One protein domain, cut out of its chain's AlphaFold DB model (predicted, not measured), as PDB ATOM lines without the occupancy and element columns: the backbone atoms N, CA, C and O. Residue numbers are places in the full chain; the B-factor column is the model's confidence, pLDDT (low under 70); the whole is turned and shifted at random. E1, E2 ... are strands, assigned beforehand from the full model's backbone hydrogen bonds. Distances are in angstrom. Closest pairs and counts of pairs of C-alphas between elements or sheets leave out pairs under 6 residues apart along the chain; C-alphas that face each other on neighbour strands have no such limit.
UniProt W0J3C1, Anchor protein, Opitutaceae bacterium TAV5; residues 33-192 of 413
ATOM      1  N   THR A  33     186.552 189.832 164.175       37.09
ATOM      2  CA  THR A  33     185.661 189.543 163.068       37.09
ATOM      3  C   THR A  33     184.262 189.398 163.679       37.09
ATOM      4  O   THR A  33     184.011 188.484 164.457       37.09
ATOM      5  N   LEU A  34     183.378 190.371 163.428       42.09
ATOM      6  CA  LEU A  34     182.088 190.508 164.129       42.09
ATOM      7  C   LEU A  34     180.953 189.678 163.482       42.09
ATOM      8  O   LEU A  34     180.749 189.763 162.279       42.09
ATOM      9  N   TYR A  35     180.160 188.935 164.266       44.31
ATOM     10  CA  TYR A  35     179.062 188.067 163.785       44.31
ATOM     11  C   TYR A  35     177.683 188.485 164.351       44.31
ATOM     12  O   TYR A  35     177.562 188.732 165.552       44.31
ATOM     13  N   TRP A  36     176.630 188.536 163.514       42.69
ATOM     14  CA  TRP A  36     175.261 188.942 163.903       42.69
ATOM     15  C   TRP A  36     174.263 187.766 163.919       42.69
ATOM     16  O   TRP A  36     173.935 187.252 162.853       42.69
ATOM     17  N   THR A  37     173.763 187.347 165.097       38.84
ATOM     18  CA  THR A  37     172.819 186.213 165.231       38.84
ATOM     19  C   THR A  37     171.350 186.639 165.368       38.84
ATOM     20  O   THR A  37     171.027 187.681 165.933       38.84
ATOM     21  N   ASP A  38     170.441 185.794 164.871       37.25
ATOM     22  CA  ASP A  38     168.985 185.999 164.773       37.25
ATOM     23  C   ASP A  38     168.210 185.930 166.106       37.25
ATOM     24  O   ASP A  38     167.042 186.317 166.169       37.25
ATOM     25  N   THR A  39     168.854 185.467 167.176       36.16
ATOM     26  CA  THR A  39     168.254 185.252 168.507       36.16
ATOM     27  C   THR A  39     168.716 186.260 169.556       36.16
ATOM     28  O   THR A  39     168.188 186.291 170.668       36.16
ATOM     29  N   SER A  40     169.676 187.116 169.210       39.22
ATOM     30  CA  SER A  40     170.347 188.022 170.129       39.22
ATOM     31  C   SER A  40     170.186 189.457 169.654       39.22
ATOM     32  O   SER A  40     170.484 189.806 168.518       39.22
ATOM     33  N   THR A  41     169.775 190.336 170.561       37.69
ATOM     34  CA  THR A  41     169.846 191.780 170.316       37.69
ATOM     35  C   THR A  41     171.254 192.330 170.609       37.69
ATOM     36  O   THR A  41     171.423 193.499 170.917       37.69
ATOM     37  N   THR A  42     172.294 191.507 170.570       35.47
ATOM     38  CA  THR A  42     173.684 191.864 170.902       35.47
ATOM     39  C   THR A  42     174.640 191.122 169.969       35.47
ATOM     40  O   THR A  42     174.359 189.986 169.585       35.47
ATOM     41  N   TRP A  43     175.759 191.742 169.586       41.19
ATOM     42  CA  TRP A  43     176.821 191.037 168.858       41.19
ATOM     43  C   TRP A  43     177.420 189.943 169.744       41.19
ATOM     44  O   TRP A  43     177.512 190.110 170.961       41.19
ATOM     45  N   ALA A  44     177.783 188.810 169.142       40.38
ATOM     46  CA  ALA A  44     178.425 187.718 169.860       40.38
ATOM     47  C   ALA A  44     179.947 187.802 169.701       40.38
ATOM     48  O   ALA A  44     180.473 187.880 168.592       40.38
ATOM     49  N   ILE A  45     180.634 187.755 170.839       39.81
ATOM     50  CA  ILE A  45     182.090 187.698 170.958       39.81
ATOM     51  C   ILE A  45     182.531 186.247 170.942       39.81
ATOM     52  O   ILE A  45     181.956 185.442 171.673       39.81
ATOM     53  N   GLY A  46     183.597 185.928 170.207       38.31
ATOM     54  CA  GLY A  46     184.342 184.690 170.442       38.31
ATOM     55  C   GLY A  46     183.556 183.410 170.164       38.31
ATOM     56  O   GLY A  46     183.845 182.376 170.763       38.31
ATOM     57  N   VAL A  47     182.569 183.460 169.264       45.97
ATOM     58  CA  VAL A  47     181.985 182.237 168.711       45.97
ATOM     59  C   VAL A  47     183.118 181.524 167.966       45.97
ATOM     60  O   VAL A  47     183.710 182.142 167.077       45.97
ATOM     61  N   PRO A  48     183.482 180.279 168.329       47.28
ATOM     62  CA  PRO A  48     184.497 179.537 167.597       47.28
ATOM     63  C   PRO A  48     184.137 179.550 166.113       47.28
ATOM     64  O   PRO A  48     182.968 179.369 165.782       47.28
ATOM     65  N   GLU A  49     185.113 179.739 165.227       42.44
ATOM     66  CA  GLU A  49     184.919 179.770 163.764       42.44
ATOM     67  C   GLU A  49     184.114 178.552 163.251       42.44
ATOM     68  O   GLU A  49     183.422 178.622 162.244       42.44
ATOM     69  N   THR A  50     184.115 177.454 164.014       43.75
ATOM     70  CA  THR A  50     183.348 176.221 163.789       43.75
ATOM     71  C   THR A  50     181.847 176.295 164.104       43.75
ATOM     72  O   THR A  50     181.098 175.431 163.656       43.75
ATOM     73  N   ALA A  51     181.390 177.283 164.878       44.34
ATOM     74  CA  ALA A  51     179.984 177.526 165.222       44.34
ATOM     75  C   ALA A  51     179.373 178.697 164.431       44.34
ATOM     76  O   ALA A  51     178.171 178.960 164.518       44.34
ATOM     77  N   VAL A  52     180.189 179.375 163.626       41.75
ATOM     78  CA  VAL A  52     179.742 180.359 162.650       41.75
ATOM     79  C   VAL A  52     179.276 179.599 161.408       41.75
ATOM     80  O   VAL A  52     180.039 178.862 160.788       41.75
ATOM     81  N   SER A  53     178.011 179.763 161.021       41.25
ATOM     82  CA  SER A  53     177.566 179.281 159.709       41.25
ATOM     83  C   SER A  53     178.413 179.961 158.615       41.25
ATOM     84  O   SER A  53     178.672 181.157 158.724       41.25
ATOM     85  N   PRO A  54     178.821 179.269 157.534       41.22
ATOM     86  CA  PRO A  54     179.704 179.812 156.486       41.22
ATOM     87  C   PRO A  54     179.138 181.021 155.700       41.22
ATOM     88  O   PRO A  54     179.702 181.426 154.692       41.22
ATOM     89  N   GLN A  55     178.014 181.598 156.127       37.41
ATOM     90  CA  GLN A  55     177.251 182.641 155.439       37.41
ATOM     91  C   GLN A  55     177.356 184.043 156.085       37.41
ATOM     92  O   GLN A  55     176.520 184.898 155.801       37.41
ATOM     93  N   TRP A  56     178.317 184.282 156.987       39.00
ATOM     94  CA  TRP A  56     178.328 185.465 157.864       39.00
ATOM     95  C   TRP A  56     179.502 186.401 157.561       39.00
ATOM     96  O   TRP A  56     180.635 185.960 157.403       39.00
ATOM     97  N   SER A  57     179.220 187.706 157.484       43.75
ATOM     98  CA  SER A  57     180.193 188.757 157.160       43.75
ATOM     99  C   SER A  57     180.688 189.475 158.404       43.75
ATOM    100  O   SER A  57     179.897 189.803 159.284       43.75
ATOM    101  N   THR A  58     181.979 189.795 158.426       43.03
ATOM    102  CA  THR A  58     182.665 190.181 159.651       43.03
ATOM    103  C   THR A  58     183.174 191.600 159.560       43.03
ATOM    104  O   THR A  58     183.938 191.929 158.650       43.03
ATOM    105  N   THR A  59     182.719 192.464 160.472       45.16
ATOM    106  CA  THR A  59     183.223 193.837 160.533       45.16
ATOM    107  C   THR A  59     184.489 193.916 161.368       45.16
ATOM    108  O   THR A  59     184.501 193.417 162.487       45.16
ATOM    109  N   ALA A  60     185.540 194.539 160.837       43.06
ATOM    110  CA  ALA A  60     186.778 194.769 161.574       43.06
ATOM    111  C   ALA A  60     186.651 195.993 162.501       43.06
ATOM    112  O   ALA A  60     186.347 197.088 162.031       43.06
ATOM    113  N   GLY A  61     186.947 195.824 163.796       41.66
ATOM    114  CA  GLY A  61     187.340 196.934 164.685       41.66
ATOM    115  C   GLY A  61     186.247 197.653 165.494       41.66
ATOM    116  O   GLY A  61     186.518 198.738 166.003       41.66
ATOM    117  N   GLY A  62     185.048 197.083 165.644       41.59
ATOM    118  CA  GLY A  62     184.021 197.602 166.564       41.59
ATOM    119  C   GLY A  62     184.113 196.983 167.964       41.59
ATOM    120  O   GLY A  62     184.508 195.826 168.101       41.59
ATOM    121  N   ALA A  63     183.729 197.733 169.004       36.50
ATOM    122  CA  ALA A  63     183.519 197.148 170.327       36.50
ATOM    123  C   ALA A  63     182.375 196.123 170.268       36.50
ATOM    124  O   ALA A  63     181.374 196.284 169.570       36.50
ATOM    125  N   MET A  64     182.568 195.047 171.009       34.16
ATOM    126  CA  MET A  64     181.834 193.794 170.918       34.16
ATOM    127  C   MET A  64     180.347 193.826 171.323       34.16
ATOM    128  O   MET A  64     179.629 192.848 171.139       34.16
ATOM    129  N   ASP A  65     179.885 194.919 171.909       34.66
ATOM    130  CA  ASP A  65     178.544 195.112 172.461       34.66
ATOM    131  C   ASP A  65     177.669 196.041 171.598       34.66
ATOM    132  O   ASP A  65     176.481 196.237 171.874       34.66
ATOM    133  N   GLN A  66     178.217 196.594 170.516       34.38
ATOM    134  CA  GLN A  66     177.555 197.646 169.755       34.38
ATOM    135  C   GLN A  66     176.749 197.087 168.595       34.38
ATOM    136  O   GLN A  66     177.266 196.942 167.492       34.38
ATOM    137  N   ARG A  67     175.440 196.848 168.801       42.12
ATOM    138  CA  ARG A  67     174.449 196.846 167.696       42.12
ATOM    139  C   ARG A  67     174.828 197.953 166.698       42.12
ATOM    140  O   ARG A  67     175.229 199.019 167.170       42.12
ATOM    141  N   TRP A  68     174.676 197.757 165.375       50.88
ATOM    142  CA  TRP A  68     174.750 198.873 164.411       50.88
ATOM    143  C   TRP A  68     173.676 199.895 164.795       50.88
ATOM    144  O   TRP A  68     172.504 199.796 164.441       50.88
ATOM    145  N   THR A  69     174.078 200.816 165.652       39.78
ATOM    146  CA  THR A  69     173.283 201.885 166.217       39.78
ATOM    147  C   THR A  69     173.756 203.158 165.550       39.78
ATOM    148  O   THR A  69     174.855 203.231 164.999       39.78
ATOM    149  N   ASN A  70     172.864 204.139 165.538       44.19
ATOM    150  CA  ASN A  70     173.050 205.393 164.833       44.19
ATOM    151  C   ASN A  70     174.452 205.993 165.086       44.19
ATOM    152  O   ASN A  70     174.771 206.308 166.230       44.19
ATOM    153  N   GLY A  71     175.259 206.149 164.028       54.81
ATOM    154  CA  GLY A  71     176.527 206.886 164.078       54.81
ATOM    155  C   GLY A  71     177.831 206.082 163.975       54.81
ATOM    156  O   GLY A  71     178.887 206.704 164.003       54.81
ATOM    157  N   TYR A  72     177.807 204.751 163.836       74.50
ATOM    158  CA  TYR A  72     179.046 203.959 163.711       74.50
ATOM    159  C   TYR A  72     179.421 203.606 162.265       74.50
ATOM    160  O   TYR A  72     178.558 203.369 161.416       74.50
ATOM    161  N   SER A  73     180.729 203.531 162.008       79.94
ATOM    162  CA  SER A  73     181.330 203.019 160.774       79.94
ATOM    163  C   SER A  73     181.333 201.485 160.732       79.94
ATOM    164  O   SER A  73     181.629 200.833 161.728       79.94
ATOM    165  N   ALA A  74     181.078 200.908 159.560       78.94
ATOM    166  CA  ALA A  74     181.168 199.479 159.275       78.94
ATOM    167  C   ALA A  74     182.162 199.220 158.132       78.94
ATOM    168  O   ALA A  74     182.168 199.938 157.132       78.94
ATOM    169  N   VAL A  75     182.985 198.177 158.266       80.31
ATOM    170  CA  VAL A  75     183.944 197.740 157.237       80.31
ATOM    171  C   VAL A  75     183.764 196.248 156.989       80.31
ATOM    172  O   VAL A  75     183.979 195.463 157.898       80.31
ATOM    173  N   ILE A  76     183.388 195.851 155.778       80.00
ATOM    174  CA  ILE A  76     183.194 194.463 155.352       80.00
ATOM    175  C   ILE A  76     184.413 194.017 154.545       80.00
ATOM    176  O   ILE A  76     184.635 194.498 153.433       80.00
ATOM    177  N   ASN A  77     185.181 193.076 155.098       75.81
ATOM    178  CA  ASN A  77     186.417 192.574 154.480       75.81
ATOM    179  C   ASN A  77     186.243 191.235 153.749       75.81
ATOM    180  O   ASN A  77     187.142 190.807 153.031       75.81
ATOM    181  N   ALA A  78     185.103 190.566 153.926       71.88
ATOM    182  CA  ALA A  78     184.834 189.287 153.281       71.88
ATOM    183  C   ALA A  78     184.482 189.462 151.792       71.88
ATOM    184  O   ALA A  78     183.809 190.419 151.400       71.88
ATOM    185  N   SER A  79     184.908 188.506 150.964       77.00
ATOM    186  CA  SER A  79     184.385 188.327 149.607       77.00
ATOM    187  C   SER A  79     182.976 187.734 149.668       77.00
ATOM    188  O   SER A  79     182.728 186.836 150.468       77.00
ATOM    189  N   ASP A  80     182.066 188.221 148.821       79.56
ATOM    190  CA  ASP A  80     180.678 187.741 148.704       79.56
ATOM    191  C   ASP A  80     179.871 187.766 150.017       79.56
ATOM    192  O   ASP A  80     178.979 186.948 150.262       79.56
ATOM    193  N   ALA A  81     180.168 188.755 150.859       81.81
ATOM    194  CA  ALA A  81     179.522 188.978 152.141       81.81
ATOM    195  C   ALA A  81     177.994 189.075 152.012       81.81
ATOM    196  O   ALA A  81     177.473 189.846 151.208       81.81
ATOM    197  N   GLN A  82     177.250 188.363 152.858       83.44
ATOM    198  CA  GLN A  82     175.809 188.574 152.997       83.44
ATOM    199  C   GLN A  82     175.536 189.547 154.144       83.44
ATOM    200  O   GLN A  82     175.977 189.339 155.274       83.44
ATOM    201  N   ILE A  83     174.774 190.600 153.857       82.69
ATOM    202  CA  ILE A  83     174.204 191.505 154.851       82.69
ATOM    203  C   ILE A  83     172.734 191.124 154.997       82.69
ATOM    204  O   ILE A  83     171.923 191.352 154.097       82.69
ATOM    205  N   ILE A  84     172.386 190.536 156.136       78.56
ATOM    206  CA  ILE A  84     171.015 190.158 156.478       78.56
ATOM    207  C   ILE A  84     170.609 191.005 157.679       78.56
ATOM    208  O   ILE A  84     171.230 190.927 158.731       78.56
ATOM    209  N   LEU A  85     169.577 191.836 157.527       74.38
ATOM    210  CA  LEU A  85     169.025 192.615 158.647       74.38
ATOM    211  C   LEU A  85     168.087 191.730 159.481       74.38
ATOM    212  O   LEU A  85     167.505 190.807 158.928       74.38
ATOM    213  N   ALA A  86     167.883 191.971 160.773       65.69
ATOM    214  CA  ALA A  86     167.021 191.103 161.582       65.69
ATOM    215  C   ALA A  86     165.535 191.145 161.187       65.69
ATOM    216  O   ALA A  86     165.046 192.182 160.742       65.69
ATOM    217  N   PRO A  87     164.748 190.076 161.433       62.06
ATOM    218  CA  PRO A  87     163.289 190.111 161.280       62.06
ATOM    219  C   PRO A  87     162.595 191.198 162.107       62.06
ATOM    220  O   PRO A  87     161.586 191.750 161.661       62.06
ATOM    221  N   ASN A  88     163.151 191.508 163.280       66.31
ATOM    222  CA  ASN A  88     162.606 192.495 164.210       66.31
ATOM    223  C   ASN A  88     163.162 193.912 163.978       66.31
ATOM    224  O   ASN A  88     162.531 194.884 164.392       66.31
ATOM    225  N   ASP A  89     164.280 194.045 163.257       62.47
ATOM    226  CA  ASP A  89     164.914 195.331 162.973       62.47
ATOM    227  C   ASP A  89     164.393 195.882 161.647       62.47
ATOM    228  O   ASP A  89     164.880 195.580 160.557       62.47
ATOM    229  N   ARG A  90     163.352 196.713 161.737       73.62
ATOM    230  CA  ARG A  90     162.744 197.345 160.555       73.62
ATOM    231  C   ARG A  90     163.686 198.343 159.872       73.62
ATOM    232  O   ARG A  90     163.568 198.568 158.668       73.62
ATOM    233  N   ALA A  91     164.607 198.941 160.627       82.44
ATOM    234  CA  ALA A  91     165.579 199.895 160.115       82.44
ATOM    235  C   ALA A  91     166.896 199.817 160.896       82.44
ATOM    236  O   ALA A  91     166.895 199.867 162.124       82.44
ATOM    237  N   VAL A  92     168.005 199.753 160.169       84.50
ATOM    238  CA  VAL A  92     169.373 199.851 160.681       84.50
ATOM    239  C   VAL A  92     170.016 201.080 160.050       84.50
ATOM    240  O   VAL A  92     169.825 201.331 158.860       84.50
ATOM    241  N   SER A  93     170.752 201.863 160.835       87.31
ATOM    242  CA  SER A  93     171.457 203.054 160.357       87.31
ATOM    243  C   SER A  93     172.936 202.939 160.681       87.31
ATOM    244  O   SER A  93     173.286 202.647 161.822       87.31
ATOM    245  N   VAL A  94     173.784 203.198 159.694       86.50
ATOM    246  CA  VAL A  94     175.243 203.256 159.828       86.50
ATOM    247  C   VAL A  94     175.738 204.607 159.338       86.50
ATOM    248  O   VAL A  94     175.132 205.197 158.441       86.50
ATOM    249  N   ASP A  95     176.830 205.097 159.919       87.31
ATOM    250  CA  ASP A  95     177.455 206.323 159.434       87.31
ATOM    251  C   ASP A  95     178.182 206.050 158.120       87.31
ATOM    252  O   ASP A  95     177.704 206.424 157.048       87.31
ATOM    253  N   THR A  96     179.276 205.291 158.167       88.62
ATOM    254  CA  THR A  96     179.993 204.883 156.954       88.62
ATOM    255  C   THR A  96     179.915 203.381 156.715       88.62
ATOM    256  O   THR A  96     180.010 202.612 157.664       88.62
ATOM    257  N   LEU A  97     179.828 202.944 155.456       91.69
ATOM    258  CA  LEU A  97     179.920 201.528 155.075       91.69
ATOM    259  C   LEU A  97     181.018 201.320 154.029       91.69
ATOM    260  O   LEU A  97     180.851 201.724 152.884       91.69
ATOM    261  N   ALA A  98     182.110 200.659 154.392       91.50
ATOM    262  CA  ALA A  98     183.161 200.264 153.457       91.50
ATOM    263  C   ALA A  98     183.065 198.768 153.145       91.50
ATOM    264  O   ALA A  98     182.962 197.955 154.058       91.50
ATOM    265  N   ILE A  99     183.128 198.392 151.871       89.69
ATOM    266  CA  ILE A  99     183.142 196.999 151.407       89.69
ATOM    267  C   ILE A  99     184.425 196.791 150.600       89.69
ATOM    268  O   ILE A  99     184.605 197.404 149.551       89.69
ATOM    269  N   GLN A 100     185.329 195.935 151.076       86.19
ATOM    270  CA  GLN A 100     186.595 195.665 150.383       86.19
ATOM    271  C   GLN A 100     186.434 194.682 149.211       86.19
ATOM    272  O   GLN A 100     187.231 194.712 148.278       86.19
ATOM    273  N   GLY A 101     185.397 193.839 149.243       85.38
ATOM    274  CA  GLY A 101     185.057 192.893 148.178       85.38
ATOM    275  C   GLY A 101     183.711 193.200 147.519       85.38
ATOM    276  O   GLY A 101     183.479 194.279 146.966       85.38
ATOM    277  N   VAL A 102     182.811 192.223 147.582       88.94
ATOM    278  CA  VAL A 102     181.417 192.339 147.150       88.94
ATOM    279  C   VAL A 102     180.541 191.970 148.336       88.94
ATOM    280  O   VAL A 102     180.840 191.009 149.042       88.94
ATOM    281  N   ALA A 103     179.471 192.725 148.554       88.56
ATOM    282  CA  ALA A 103     178.456 192.382 149.535       88.56
ATOM    283  C   ALA A 103     177.062 192.380 148.906       88.56
ATOM    284  O   ALA A 103     176.781 193.141 147.977       88.56
ATOM    285  N   THR A 104     176.173 191.567 149.462       90.00
ATOM    286  CA  THR A 104     174.771 191.484 149.065       90.00
ATOM    287  C   THR A 104     173.876 191.782 150.261       90.00
ATOM    288  O   THR A 104     173.911 191.070 151.259       90.00
ATOM    289  N   LEU A 105     173.051 192.823 150.159       89.25
ATOM    290  CA  LEU A 105     171.970 193.106 151.096       89.25
ATOM    291  C   LEU A 105     170.741 192.283 150.717       89.25
ATOM    292  O   LEU A 105     170.078 192.553 149.708       89.25
ATOM    293  N   THR A 106     170.415 191.324 151.575       83.81
ATOM    294  CA  THR A 106     169.295 190.406 151.387       83.81
ATOM    295  C   THR A 106     168.211 190.674 152.424       83.81
ATOM    296  O   THR A 106     168.399 190.491 153.629       83.81
ATOM    297  N   GLY A 107     167.035 191.081 151.956       71.12
ATOM    298  CA  GLY A 107     165.824 191.133 152.761       71.12
ATOM    299  C   GLY A 107     165.335 189.712 153.027       71.12
ATOM    300  O   GLY A 107     165.229 188.910 152.100       71.12
ATOM    301  N   SER A 108     165.031 189.384 154.282       66.44
ATOM    302  CA  SER A 108     164.346 188.135 154.633       66.44
ATOM    303  C   SER A 108     163.018 188.403 155.355       66.44
ATOM    304  O   SER A 108     162.804 189.462 155.943       66.44
ATOM    305  N   GLY A 109     162.097 187.440 155.305       68.31
ATOM    306  CA  GLY A 109     160.802 187.519 155.991       68.31
ATOM    307  C   GLY A 109     159.800 188.523 155.401       68.31
ATOM    308  O   GLY A 109     159.972 189.036 154.303       68.31
ATOM    309  N   ASN A 110     158.724 188.785 156.151       70.62
ATOM    310  CA  ASN A 110     157.533 189.501 155.670       70.62
ATOM    311  C   ASN A 110     157.594 191.036 155.786       70.62
ATOM    312  O   ASN A 110     156.604 191.693 155.478       70.62
ATOM    313  N   ASN A 111     158.708 191.630 156.223       69.38
ATOM    314  CA  ASN A 111     158.817 193.068 156.503       69.38
ATOM    315  C   ASN A 111     159.837 193.746 155.580       69.38
ATOM    316  O   ASN A 111     160.881 193.166 155.292       69.38
ATOM    317  N   THR A 112     159.575 194.992 155.168       73.50
ATOM    318  CA  THR A 112     160.595 195.829 154.515       73.50
ATOM    319  C   THR A 112     161.695 196.123 155.516       73.50
ATOM    320  O   THR A 112     161.419 196.571 156.632       73.50
ATOM    321  N   ARG A 113     162.938 195.890 155.111       79.75
ATOM    322  CA  ARG A 113     164.110 196.129 155.948       79.75
ATOM    323  C   ARG A 113     164.957 197.215 155.322       79.75
ATOM    324  O   ARG A 113     165.324 197.110 154.152       79.75
ATOM    325  N   ILE A 114     165.219 198.257 156.103       88.94
ATOM    326  CA  ILE A 114     165.886 199.467 155.630       88.94
ATOM    327  C   ILE A 114     167.303 199.515 156.199       88.94
ATOM    328  O   ILE A 114     167.467 199.629 157.409       88.94
ATOM    329  N   LEU A 115     168.316 199.491 155.339       91.56
ATOM    330  CA  LEU A 115     169.668 199.920 155.684       91.56
ATOM    331  C   LEU A 115     169.814 201.393 155.297       91.56
ATOM    332  O   LEU A 115     169.679 201.737 154.127       91.56
ATOM    333  N   THR A 116     170.070 202.263 156.266       93.62
ATOM    334  CA  THR A 116     170.327 203.691 156.042       93.62
ATOM    335  C   THR A 116     171.812 203.979 156.221       93.62
ATOM    336  O   THR A 116     172.397 203.566 157.216       93.62
ATOM    337  N   ILE A 117     172.407 204.701 155.276       94.12
ATOM    338  CA  ILE A 117     173.793 205.178 155.346       94.12
ATOM    339  C   ILE A 117     173.758 206.700 155.473       94.12
ATOM    340  O   ILE A 117     173.256 207.368 154.566       94.12
ATOM    341  N   THR A 118     174.232 207.245 156.595       93.69
ATOM    342  CA  THR A 118     174.117 208.681 156.940       93.69
ATOM    343  C   THR A 118     175.386 209.494 156.683       93.69
ATOM    344  O   THR A 118     175.314 210.716 156.564       93.69
ATOM    345  N   GLY A 119     176.530 208.833 156.539       93.75
ATOM    346  CA  GLY A 119     177.829 209.413 156.210       93.75
ATOM    347  C   GLY A 119     178.189 209.153 154.754       93.75
ATOM    348  O   GLY A 119     177.780 209.902 153.874       93.75
ATOM    349  N   GLY A 120     178.936 208.089 154.477       92.56
ATOM    350  CA  GLY A 120     179.356 207.721 153.122       92.56
ATOM    351  C   GLY A 120     179.551 206.221 152.965       92.56
ATOM    352  O   GLY A 120     179.364 205.453 153.905       92.56
ATOM    353  N   GLY A 121     179.945 205.766 151.784       95.19
ATOM    354  CA  GLY A 121     180.273 204.356 151.631       95.19
ATOM    355  C   GLY A 121     181.205 204.066 150.477       95.19
ATOM    356  O   GLY A 121     181.497 204.936 149.660       95.19
ATOM    357  N   SER A 122     181.717 202.846 150.435       96.88
ATOM    358  CA  SER A 122     182.605 202.401 149.377       96.88
ATOM    359  C   SER A 122     182.464 200.912 149.088       96.88
ATOM    360  O   SER A 122     181.992 200.137 149.921       96.88
ATOM    361  N   GLY A 123     182.904 200.520 147.894       96.50
ATOM    362  CA  GLY A 123     182.899 199.139 147.427       96.50
ATOM    363  C   GLY A 123     181.670 198.773 146.604       96.50
ATOM    364  O   GLY A 123     180.986 199.637 146.047       96.50
ATOM    365  N   ASN A 124     181.420 197.469 146.483       96.69
ATOM    366  CA  ASN A 124     180.358 196.925 145.642       96.69
ATOM    367  C   ASN A 124     179.254 196.311 146.508       96.69
ATOM    368  O   ASN A 124     179.466 195.282 147.150       96.69
ATOM    369  N   LEU A 125     178.076 196.930 146.499       96.19
ATOM    370  CA  LEU A 125     176.900 196.475 147.235       96.19
ATOM    371  C   LEU A 125     175.779 196.109 146.265       96.19
ATOM    372  O   LEU A 125     175.332 196.958 145.498       96.19
ATOM    373  N   THR A 126     175.285 194.878 146.333       95.25
ATOM    374  CA  THR A 126     174.116 194.419 145.569       95.25
ATOM    375  C   THR A 126     172.910 194.279 146.484       95.25
ATOM    376  O   THR A 126     172.998 193.667 147.538       95.25
ATOM    377  N   LEU A 127     171.752 194.797 146.090       93.31
ATOM    378  CA  LEU A 127     170.484 194.469 146.732       93.31
ATOM    379  C   LEU A 127     169.862 193.285 146.007       93.31
ATOM    380  O   LEU A 127     169.558 193.390 144.818       93.31
ATOM    381  N   ALA A 128     169.640 192.194 146.729       87.75
ATOM    382  CA  ALA A 128     168.992 191.008 146.199       87.75
ATOM    383  C   ALA A 128     167.809 190.591 147.072       87.75
ATOM    384  O   ALA A 128     167.778 190.823 148.280       87.75
ATOM    385  N   THR A 129     166.831 189.931 146.456       73.31
ATOM    386  CA  THR A 129     165.845 189.131 147.190       73.31
ATOM    387  C   THR A 129     166.208 187.668 147.032       73.31
ATOM    388  O   THR A 129     166.528 187.238 145.922       73.31
ATOM    389  N   THR A 130     166.076 186.870 148.084       63.78
ATOM    390  CA  THR A 130     166.112 185.416 147.922       63.78
ATOM    391  C   THR A 130     164.891 184.961 147.124       63.78
ATOM    392  O   THR A 130     163.759 185.371 147.383       63.78
ATOM    393  N   SER A 131     165.130 184.101 146.136       54.59
ATOM    394  CA  SER A 131     164.156 183.569 145.170       54.59
ATOM    395  C   SER A 131     162.959 182.834 145.793       54.59
ATOM    396  O   SER A 131     161.985 182.566 145.100       54.59
ATOM    397  N   ALA A 132     162.995 182.549 147.097       50.50
ATOM    398  CA  ALA A 132     161.925 181.883 147.837       50.50
ATOM    399  C   ALA A 132     160.955 182.843 148.556       50.50
ATOM    400  O   ALA A 132     160.017 182.390 149.212       50.50
ATOM    401  N   SER A 133     161.169 184.162 148.486       49.78
ATOM    402  CA  SER A 133     160.361 185.106 149.257       49.78
ATOM    403  C   SER A 133     159.031 185.428 148.562       49.78
ATOM    404  O   SER A 133     158.936 186.328 147.724       49.78
ATOM    405  N   THR A 134     157.966 184.738 148.976       55.50
ATOM    406  CA  THR A 134     156.570 185.173 148.761       55.50
ATOM    407  C   THR A 134     156.243 186.465 149.514       55.50
ATOM    408  O   THR A 134     155.148 187.005 149.362       55.50
ATOM    409  N   ALA A 135     157.178 186.988 150.318       54.94
ATOM    410  CA  ALA A 135     156.981 188.229 151.031       54.94
ATOM    411  C   ALA A 135     156.753 189.387 150.059       54.94
ATOM    412  O   ALA A 135     157.422 189.533 149.032       54.94
ATOM    413  N   VAL A 136     155.829 190.252 150.457       62.44
ATOM    414  CA  VAL A 136     155.478 191.511 149.788       62.44
ATOM    415  C   VAL A 136     156.665 192.492 149.766       62.44
ATOM    416  O   VAL A 136     156.669 193.446 149.000       62.44
ATOM    417  N   ASN A 137     157.705 192.245 150.569       68.94
ATOM    418  CA  ASN A 137     158.742 193.217 150.890       68.94
ATOM    419  C   ASN A 137     160.150 192.698 150.540       68.94
ATOM    420  O   ASN A 137     160.483 191.565 150.879       68.94
ATOM    421  N   GLY A 138     160.980 193.522 149.885       79.44
ATOM    422  CA  GLY A 138     162.393 193.217 149.602       79.44
ATOM    423  C   GLY A 138     163.383 194.113 150.355       79.44
ATOM    424  O   GLY A 138     163.044 194.716 151.379       79.44
ATOM    425  N   SER A 139     164.626 194.157 149.867       87.19
ATOM    426  CA  SER A 139     165.715 194.947 150.454       87.19
ATOM    427  C   SER A 139     165.533 196.432 150.172       87.19
ATOM    428  O   SER A 139     165.331 196.824 149.024       87.19
ATOM    429  N   PHE A 140     165.694 197.278 151.188       91.81
ATOM    430  CA  PHE A 140     165.709 198.725 151.008       91.81
ATOM    431  C   PHE A 140     167.041 199.311 151.500       91.81
ATOM    432  O   PHE A 140     167.354 199.261 152.685       91.81
ATOM    433  N   LEU A 141     167.815 199.903 150.593       95.06
ATOM    434  CA  LEU A 141     168.941 200.781 150.908       95.06
ATOM    435  C   LEU A 141     168.527 202.253 150.795       95.06
ATOM    436  O   LEU A 141     168.009 202.686 149.764       95.06
ATOM    437  N   ARG A 142     168.814 203.046 151.822       96.19
ATOM    438  CA  ARG A 142     168.665 204.502 151.818       96.19
ATOM    439  C   ARG A 142     170.027 205.166 151.972       96.19
ATOM    440  O   ARG A 142     170.695 204.996 152.986       96.19
ATOM    441  N   LEU A 143     170.403 205.974 150.990       96.81
ATOM    442  CA  LEU A 143     171.597 206.808 151.033       96.81
ATOM    443  C   LEU A 143     171.198 208.218 151.476       96.81
ATOM    444  O   LEU A 143     170.720 209.024 150.679       96.81
ATOM    445  N   ALA A 144     171.376 208.498 152.761       95.06
ATOM    446  CA  ALA A 144     171.165 209.811 153.373       95.06
ATOM    447  C   ALA A 144     172.503 210.517 153.672       95.06
ATOM    448  O   ALA A 144     172.550 211.439 154.480       95.06
ATOM    449  N   GLY A 145     173.569 210.044 153.019       89.00
ATOM    450  CA  GLY A 145     174.957 210.395 153.264       89.00
ATOM    451  C   GLY A 145     175.324 211.854 153.018       89.00
ATOM    452  O   GLY A 145     174.888 212.461 152.039       89.00
ATOM    453  N   THR A 146     176.206 212.392 153.859       91.50
ATOM    454  CA  THR A 146     176.928 213.657 153.621       91.50
ATOM    455  C   THR A 146     178.142 213.492 152.700       91.50
ATOM    456  O   THR A 146     178.694 214.485 152.234       91.50
ATOM    457  N   SER A 147     178.549 212.251 152.423       94.88
ATOM    458  CA  SER A 147     179.655 211.889 151.536       94.88
ATOM    459  C   SER A 147     179.211 210.861 150.501       94.88
ATOM    460  O   SER A 147     178.362 210.006 150.767       94.88
ATOM    461  N   ALA A 148     179.805 210.933 149.312       96.31
ATOM    462  CA  ALA A 148     179.380 210.116 148.188       96.31
ATOM    463  C   ALA A 148     179.791 208.647 148.331       96.31
ATOM    464  O   ALA A 148     180.856 208.337 148.868       96.31
ATOM    465  N   TRP A 149     178.976 207.743 147.782       98.06
ATOM    466  CA  TRP A 149     179.371 206.350 147.600       98.06
ATOM    467  C   TRP A 149     180.490 206.227 146.553       98.06
ATOM    468  O   TRP A 149     180.332 206.680 145.419       98.06
ATOM    469  N   ASN A 150     181.598 205.575 146.898       98.06
ATOM    470  CA  ASN A 150     182.696 205.270 145.980       98.06
ATOM    471  C   ASN A 150     182.686 203.783 145.596       98.06
ATOM    472  O   ASN A 150     183.159 202.933 146.351       98.06
ATOM    473  N   GLY A 151     182.148 203.463 144.422       97.88
ATOM    474  CA  GLY A 151     182.012 202.089 143.947       97.88
ATOM    475  C   GLY A 151     180.648 201.823 143.327       97.88
ATOM    476  O   GLY A 151     179.988 202.739 142.836       97.88
ATOM    477  N   THR A 152     180.229 200.559 143.317       98.19
ATOM    478  CA  THR A 152     178.994 200.136 142.647       98.19
ATOM    479  C   THR A 152     177.869 199.883 143.638       98.19
ATOM    480  O   THR A 152     178.034 199.129 144.594       98.19
ATOM    481  N   ILE A 153     176.701 200.448 143.350       98.00
ATOM    482  CA  ILE A 153     175.436 200.052 143.963       98.00
ATOM    483  C   ILE A 153     174.620 199.341 142.894       98.00
ATOM    484  O   ILE A 153     174.255 199.931 141.874       98.00
ATOM    485  N   ALA A 154     174.359 198.063 143.128       97.00
ATOM    486  CA  ALA A 154     173.623 197.205 142.226       97.00
ATOM    487  C   ALA A 154     172.289 196.770 142.835       97.00
ATOM    488  O   ALA A 154     172.134 196.670 144.050       97.00
ATOM    489  N   THR A 155     171.327 196.451 141.984       94.00
ATOM    490  CA  THR A 155     170.083 195.788 142.378       94.00
ATOM    491  C   THR A 155     169.821 194.622 141.447       94.00
ATOM    492  O   THR A 155     170.007 194.780 140.242       94.00
ATOM    493  N   SER A 156     169.325 193.503 141.967       89.00
ATOM    494  CA  SER A 156     168.841 192.382 141.163       89.00
ATOM    495  C   SER A 156     167.317 192.305 141.158       89.00
ATOM    496  O   SER A 156     166.643 192.778 142.085       89.00
ATOM    497  N   ALA A 157     166.785 191.635 140.136       79.12
ATOM    498  CA  ALA A 157     165.362 191.453 139.958       79.12
ATOM    499  C   ALA A 157     164.847 190.624 141.126       79.12
ATOM    500  O   ALA A 157     165.497 189.662 141.551       79.12
ATOM    501  N   SER A 158     163.687 191.004 141.651       67.69
ATOM    502  CA  SER A 158     162.973 190.132 142.570       67.69
ATOM    503  C   SER A 158     162.068 189.201 141.777       67.69
ATOM    504  O   SER A 158     161.524 189.596 140.745       67.69
ATOM    505  N   ALA A 159     161.917 187.957 142.231       59.19
ATOM    506  CA  ALA A 159     160.988 187.023 141.610       59.19
ATOM    507  C   ALA A 159     159.566 187.619 141.648       59.19
ATOM    508  O   ALA A 159     158.936 187.686 142.705       59.19
ATOM    509  N   GLY A 160     159.092 188.077 140.487       58.16
ATOM    510  CA  GLY A 160     157.708 188.477 140.245       58.16
ATOM    511  C   GLY A 160     157.345 189.953 140.434       58.16
ATOM    512  O   GLY A 160     156.246 190.298 140.032       58.16
ATOM    513  N   GLU A 161     158.200 190.830 140.984       67.56
ATOM    514  CA  GLU A 161     157.822 192.240 141.239       67.56
ATOM    515  C   GLU A 161     159.011 193.221 141.142       67.56
ATOM    516  O   GLU A 161     160.033 193.057 141.813       67.56
ATOM    517  N   ALA A 162     158.876 194.293 140.357       65.38
ATOM    518  CA  ALA A 162     159.950 195.272 140.123       65.38
ATOM    519  C   ALA A 162     160.241 196.201 141.325       65.38
ATOM    520  O   ALA A 162     161.269 196.876 141.354       65.38
ATOM    521  N   ASP A 163     159.365 196.236 142.334       70.12
ATOM    522  CA  ASP A 163     159.420 197.219 143.427       70.12
ATOM    523  C   ASP A 163     159.945 196.668 144.769       70.12
ATOM    524  O   ASP A 163     160.068 197.425 145.735       70.12
ATOM    525  N   LYS A 164     160.279 195.371 144.872       82.06
ATOM    526  CA  LYS A 164     160.696 194.788 146.164       82.06
ATOM    527  C   LYS A 164     162.073 195.269 146.615       82.06
ATOM    528  O   LYS A 164     162.237 195.620 147.781       82.06
ATOM    529  N   ASN A 165     163.053 195.280 145.712       88.62
ATOM    530  CA  ASN A 165     164.361 195.861 145.994       88.62
ATOM    531  C   ASN A 165     164.329 197.348 145.645       88.62
ATOM    532  O   ASN A 165     163.965 197.726 144.530       88.62
ATOM    533  N   ARG A 166     164.713 198.190 146.600       92.31
ATOM    534  CA  ARG A 166     164.706 199.642 146.442       92.31
ATOM    535  C   ARG A 166     166.019 200.245 146.902       92.31
ATOM    536  O   ARG A 166     166.459 200.009 148.025       92.31
ATOM    537  N   VAL A 167     166.582 201.113 146.075       96.06
ATOM    538  CA  VAL A 167     167.602 202.078 146.499       96.06
ATOM    539  C   VAL A 167     166.986 203.470 146.468       96.06
ATOM    540  O   VAL A 167     166.422 203.872 145.455       96.06
ATOM    541  N   GLN A 168     167.077 204.216 147.563       97.12
ATOM    542  CA  GLN A 168     166.673 205.621 147.619       97.12
ATOM    543  C   GLN A 168     167.896 206.489 147.890       97.12
ATOM    544  O   GLN A 168     168.519 206.378 148.944       97.12
ATOM    545  N   ILE A 169     168.206 207.383 146.960       97.81
ATOM    546  CA  ILE A 169     169.228 208.414 147.111       97.81
ATOM    547  C   ILE A 169     168.516 209.656 147.647       97.81
ATOM    548  O   ILE A 169     167.725 210.282 146.943       97.81
ATOM    549  N   GLN A 170     168.704 209.955 148.930       96.50
ATOM    550  CA  GLN A 170     167.992 211.032 149.624       96.50
ATOM    551  C   GLN A 170     168.714 212.371 149.544       96.50
ATOM    552  O   GLN A 170     168.064 213.413 149.538       96.50
ATOM    553  N   GLN A 171     170.041 212.336 149.481       95.56
ATOM    554  CA  GLN A 171     170.883 213.523 149.448       95.56
ATOM    555  C   GLN A 171     171.741 213.517 148.190       95.56
ATOM    556  O   GLN A 171     172.291 212.481 147.816       95.56
ATOM    557  N   VAL A 172     171.895 214.682 147.560       96.62
ATOM    558  CA  VAL A 172     172.768 214.842 146.384       96.62
ATOM    559  C   VAL A 172     174.224 214.508 146.706       96.62
ATOM    560  O   VAL A 172     174.913 213.934 145.874       96.62
ATOM    561  N   SER A 173     174.661 214.779 147.941       96.88
ATOM    562  CA  SER A 173     176.001 214.457 148.442       96.88
ATOM    563  C   SER A 173     176.270 212.963 148.571       96.88
ATOM    564  O   SER A 173     177.426 212.575 148.689       96.88
ATOM    565  N   ALA A 174     175.236 212.119 148.554       97.19
ATOM    566  CA  ALA A 174     175.390 210.681 148.726       97.19
ATOM    567  C   ALA A 174     175.877 209.964 147.453       97.19
ATOM    568  O   ALA A 174     176.213 208.779 147.503       97.19
ATOM    569  N   VAL A 175     175.957 210.674 146.323       98.31
ATOM    570  CA  VAL A 175     176.489 210.165 145.055       98.31
ATOM    571  C   VAL A 175     177.439 211.170 144.407       98.31
ATOM    572  O   VAL A 175     177.372 212.372 144.654       98.31
ATOM    573  N   SER A 176     178.363 210.669 143.596       98.44
ATOM    574  CA  SER A 176     179.311 211.476 142.823       98.44
ATOM    575  C   SER A 176     179.737 210.726 141.562       98.44
ATOM    576  O   SER A 176     179.312 209.596 141.336       98.44
ATOM    577  N   ILE A 177     180.666 211.289 140.787       98.06
ATOM    578  CA  ILE A 177     181.294 210.588 139.656       98.06
ATOM    579  C   ILE A 177     181.981 209.260 140.051       98.06
ATOM    580  O   ILE A 177     182.176 208.393 139.212       98.06
ATOM    581  N   ALA A 178     182.312 209.045 141.328       98.12
ATOM    582  CA  ALA A 178     182.829 207.755 141.800       98.12
ATOM    583  C   ALA A 178     181.730 206.689 142.007       98.12
ATOM    584  O   ALA A 178     182.026 205.514 142.232       98.12
ATOM    585  N   THR A 179     180.455 207.083 141.965       98.56
ATOM    586  CA  THR A 179     179.310 206.188 142.136       98.56
ATOM    587  C   THR A 179     178.901 205.581 140.800       98.56
ATOM    588  O   THR A 179     178.631 206.299 139.836       98.56
ATOM    589  N   ARG A 180     178.782 204.254 140.758       98.56
ATOM    590  CA  ARG A 180     178.261 203.490 139.620       98.56
ATOM    591  C   ARG A 180     176.947 202.832 140.010       98.56
ATOM    592  O   ARG A 180     176.865 202.200 141.065       98.56
ATOM    593  N   LEU A 181     175.933 202.963 139.169       98.38
ATOM    594  CA  LEU A 181     174.618 202.375 139.394       98.38
ATOM    595  C   LEU A 181     174.388 201.232 138.410       98.38
ATOM    596  O   LEU A 181     174.494 201.422 137.198       98.38
ATOM    597  N   ARG A 182     174.038 200.055 138.936       97.94
ATOM    598  CA  ARG A 182     173.643 198.893 138.135       97.94
ATOM    599  C   ARG A 182     172.241 198.428 138.511       97.94
ATOM    600  O   ARG A 182     172.040 197.875 139.587       97.94
ATOM    601  N   ILE A 183     171.266 198.627 137.634       96.12
ATOM    602  CA  ILE A 183     169.866 198.319 137.937       96.12
ATOM    603  C   ILE A 183     169.407 197.147 137.069       96.12
ATOM    604  O   ILE A 183     169.108 197.308 135.890       96.12
ATOM    605  N   ASP A 184     169.331 195.955 137.657       93.94
ATOM    606  CA  ASP A 184     168.836 194.758 136.983       93.94
ATOM    607  C   ASP A 184     167.459 194.395 137.546       93.94
ATOM    608  O   ASP A 184     167.361 193.534 138.401       93.94
ATOM    609  N   GLY A 185     166.380 195.052 137.108       87.75
ATOM    610  CA  GLY A 185     165.003 194.616 137.419       87.75
ATOM    611  C   GLY A 185     164.417 195.073 138.762       87.75
ATOM    612  O   GLY A 185     163.400 194.528 139.188       87.75
ATOM    613  N   ALA A 186     165.029 196.060 139.419       91.12
ATOM    614  CA  ALA A 186     164.512 196.665 140.649       91.12
ATOM    615  C   ALA A 186     164.262 198.175 140.503       91.12
ATOM    616  O   ALA A 186     164.411 198.740 139.417       91.12
ATOM    617  N   ARG A 187     163.921 198.846 141.608       92.88
ATOM    618  CA  ARG A 187     163.721 200.296 141.653       92.88
ATOM    619  C   ARG A 187     164.917 201.013 142.269       92.88
ATOM    620  O   ARG A 187     165.355 200.703 143.377       92.88
ATOM    621  N   MET A 188     165.346 202.085 141.620       96.25
ATOM    622  CA  MET A 188     166.160 203.128 142.228       96.25
ATOM    623  C   MET A 188     165.426 204.463 142.167       96.25
ATOM    624  O   MET A 188     164.684 204.728 141.228       96.25
ATOM    625  N   GLU A 189     165.597 205.306 143.177       97.12
ATOM    626  CA  GLU A 189     164.905 206.585 143.268       97.12
ATOM    627  C   GLU A 189     165.840 207.698 143.719       97.12
ATOM    628  O   GLU A 189     166.478 207.606 144.769       97.12
ATOM    629  N   LEU A 190     165.852 208.777 142.947       97.69
ATOM    630  CA  LEU A 190     166.393 210.071 143.333       97.69
ATOM    631  C   LEU A 190     165.300 210.817 144.092       97.69
ATOM    632  O   LEU A 190     164.217 211.039 143.552       97.69
ATOM    633  N   SER A 191     165.544 211.179 145.348       95.12
ATOM    634  CA  SER A 191     164.491 211.759 146.184       95.12
ATOM    635  C   SER A 191     164.132 213.173 145.741       95.12
ATOM    636  O   SER A 191     164.995 213.956 145.325       95.12
ATOM    637  N   ALA A 192     162.850 213.504 145.891       89.62
ATOM    638  CA  ALA A 192     162.371 214.864 145.706       89.62
ATOM    639  C   ALA A 192     162.975 215.802 146.763       89.62
ATOM    640  O   ALA A 192     163.098 215.445 147.934       89.62
TER     641      ALA A 192
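This is residues 33 to 192 of the 413 residues of the protein "Anchor protein" of Opitutaceae bacterium TAV5 (UniProt W0J3C1). The chain is wound in stacked turns, a solenoid of parallel strands: E3 and E4 each fold back on themselves as a narrow V, and E5 with E6, then E7 with E8, then E9 continue the two sides of that V turn after turn. A long stretch with no named element, residues 33 to 73, lies loosely at the end of the stack where E1 and E2 are, and E8 and E9 make the other end. The printed part has 160 residues, with no named helix and nine named strands, E1 to E9 in chain order, in one branched, strongly twisted, parallel sheet. The class is all strand, though under half of the residues, 66 of 160, are in named strands. The whole is compact, with a radius of gyration of the C-alphas of 14.9 A and spans of 44 by 35 by 25 A.

Go past residues 33 to 73 to E1, residues 74 to 76, and E2, residues 81 to 84, which meet only through their link. Both are parallel neighbours on one side of E3, residues 91 to 107: look for N 74 and O 96 at 2.8 A, and N 83 and O 104 at 2.8 A. E3 bends by 166 degrees at residue 97. On its other side is E4, residues 113 to 129, parallel, with N 92 and O 114 at 2.8 A and N 105 and O 126 at 2.8 A; E4 bends by 166 degrees at residue 121. Beyond E4 the pairing is staggered: E5, residues 139 to 143, is beside 113 to 117, with N 115 and O 140 at 2.8 A, and E6, residues 149 to 155, is beside 120 to 127, with N 123 and O 150 at 2.9 A. E5 and E6 are apart. E7, residues 166 to 169, is parallel to E5 at 4 degrees, with N 143 and O 168 at 2.8 A. E8, residues 179 to 183, is parallel to E6 at 2 degrees, with N 153 and O 180 at 2.9 A. E9, residues 187 to 190, is parallel to E7 at 12 degrees, with N 169 and O 189 at 2.8 A. E1, E2, E8 and E9 are edge strands.

Find C-alpha 74 at (181.168, 199.479, 159.275), where E1 begins. E3 starts at C-alpha 91, (165.579, 199.895, 160.115); its first and last C-alphas are 11.4 A apart, and those of E4 11.3 A. E6 measures 15.0 A, E5 13.3 A and E8 13.0 A. E9 ends at C-alpha 190, (166.393, 210.071, 143.333).

The C-alphas farthest apart, of Thr 50 and Ala 192, are 47.5 A from each other. The printed part has no cut, and no link between named strands is long. Its mean pLDDT is 74.3; look for values under 70 at residues 33 to 71, 86 to 89, 108 to 109, 111, 130 to 137 and 158 to 162.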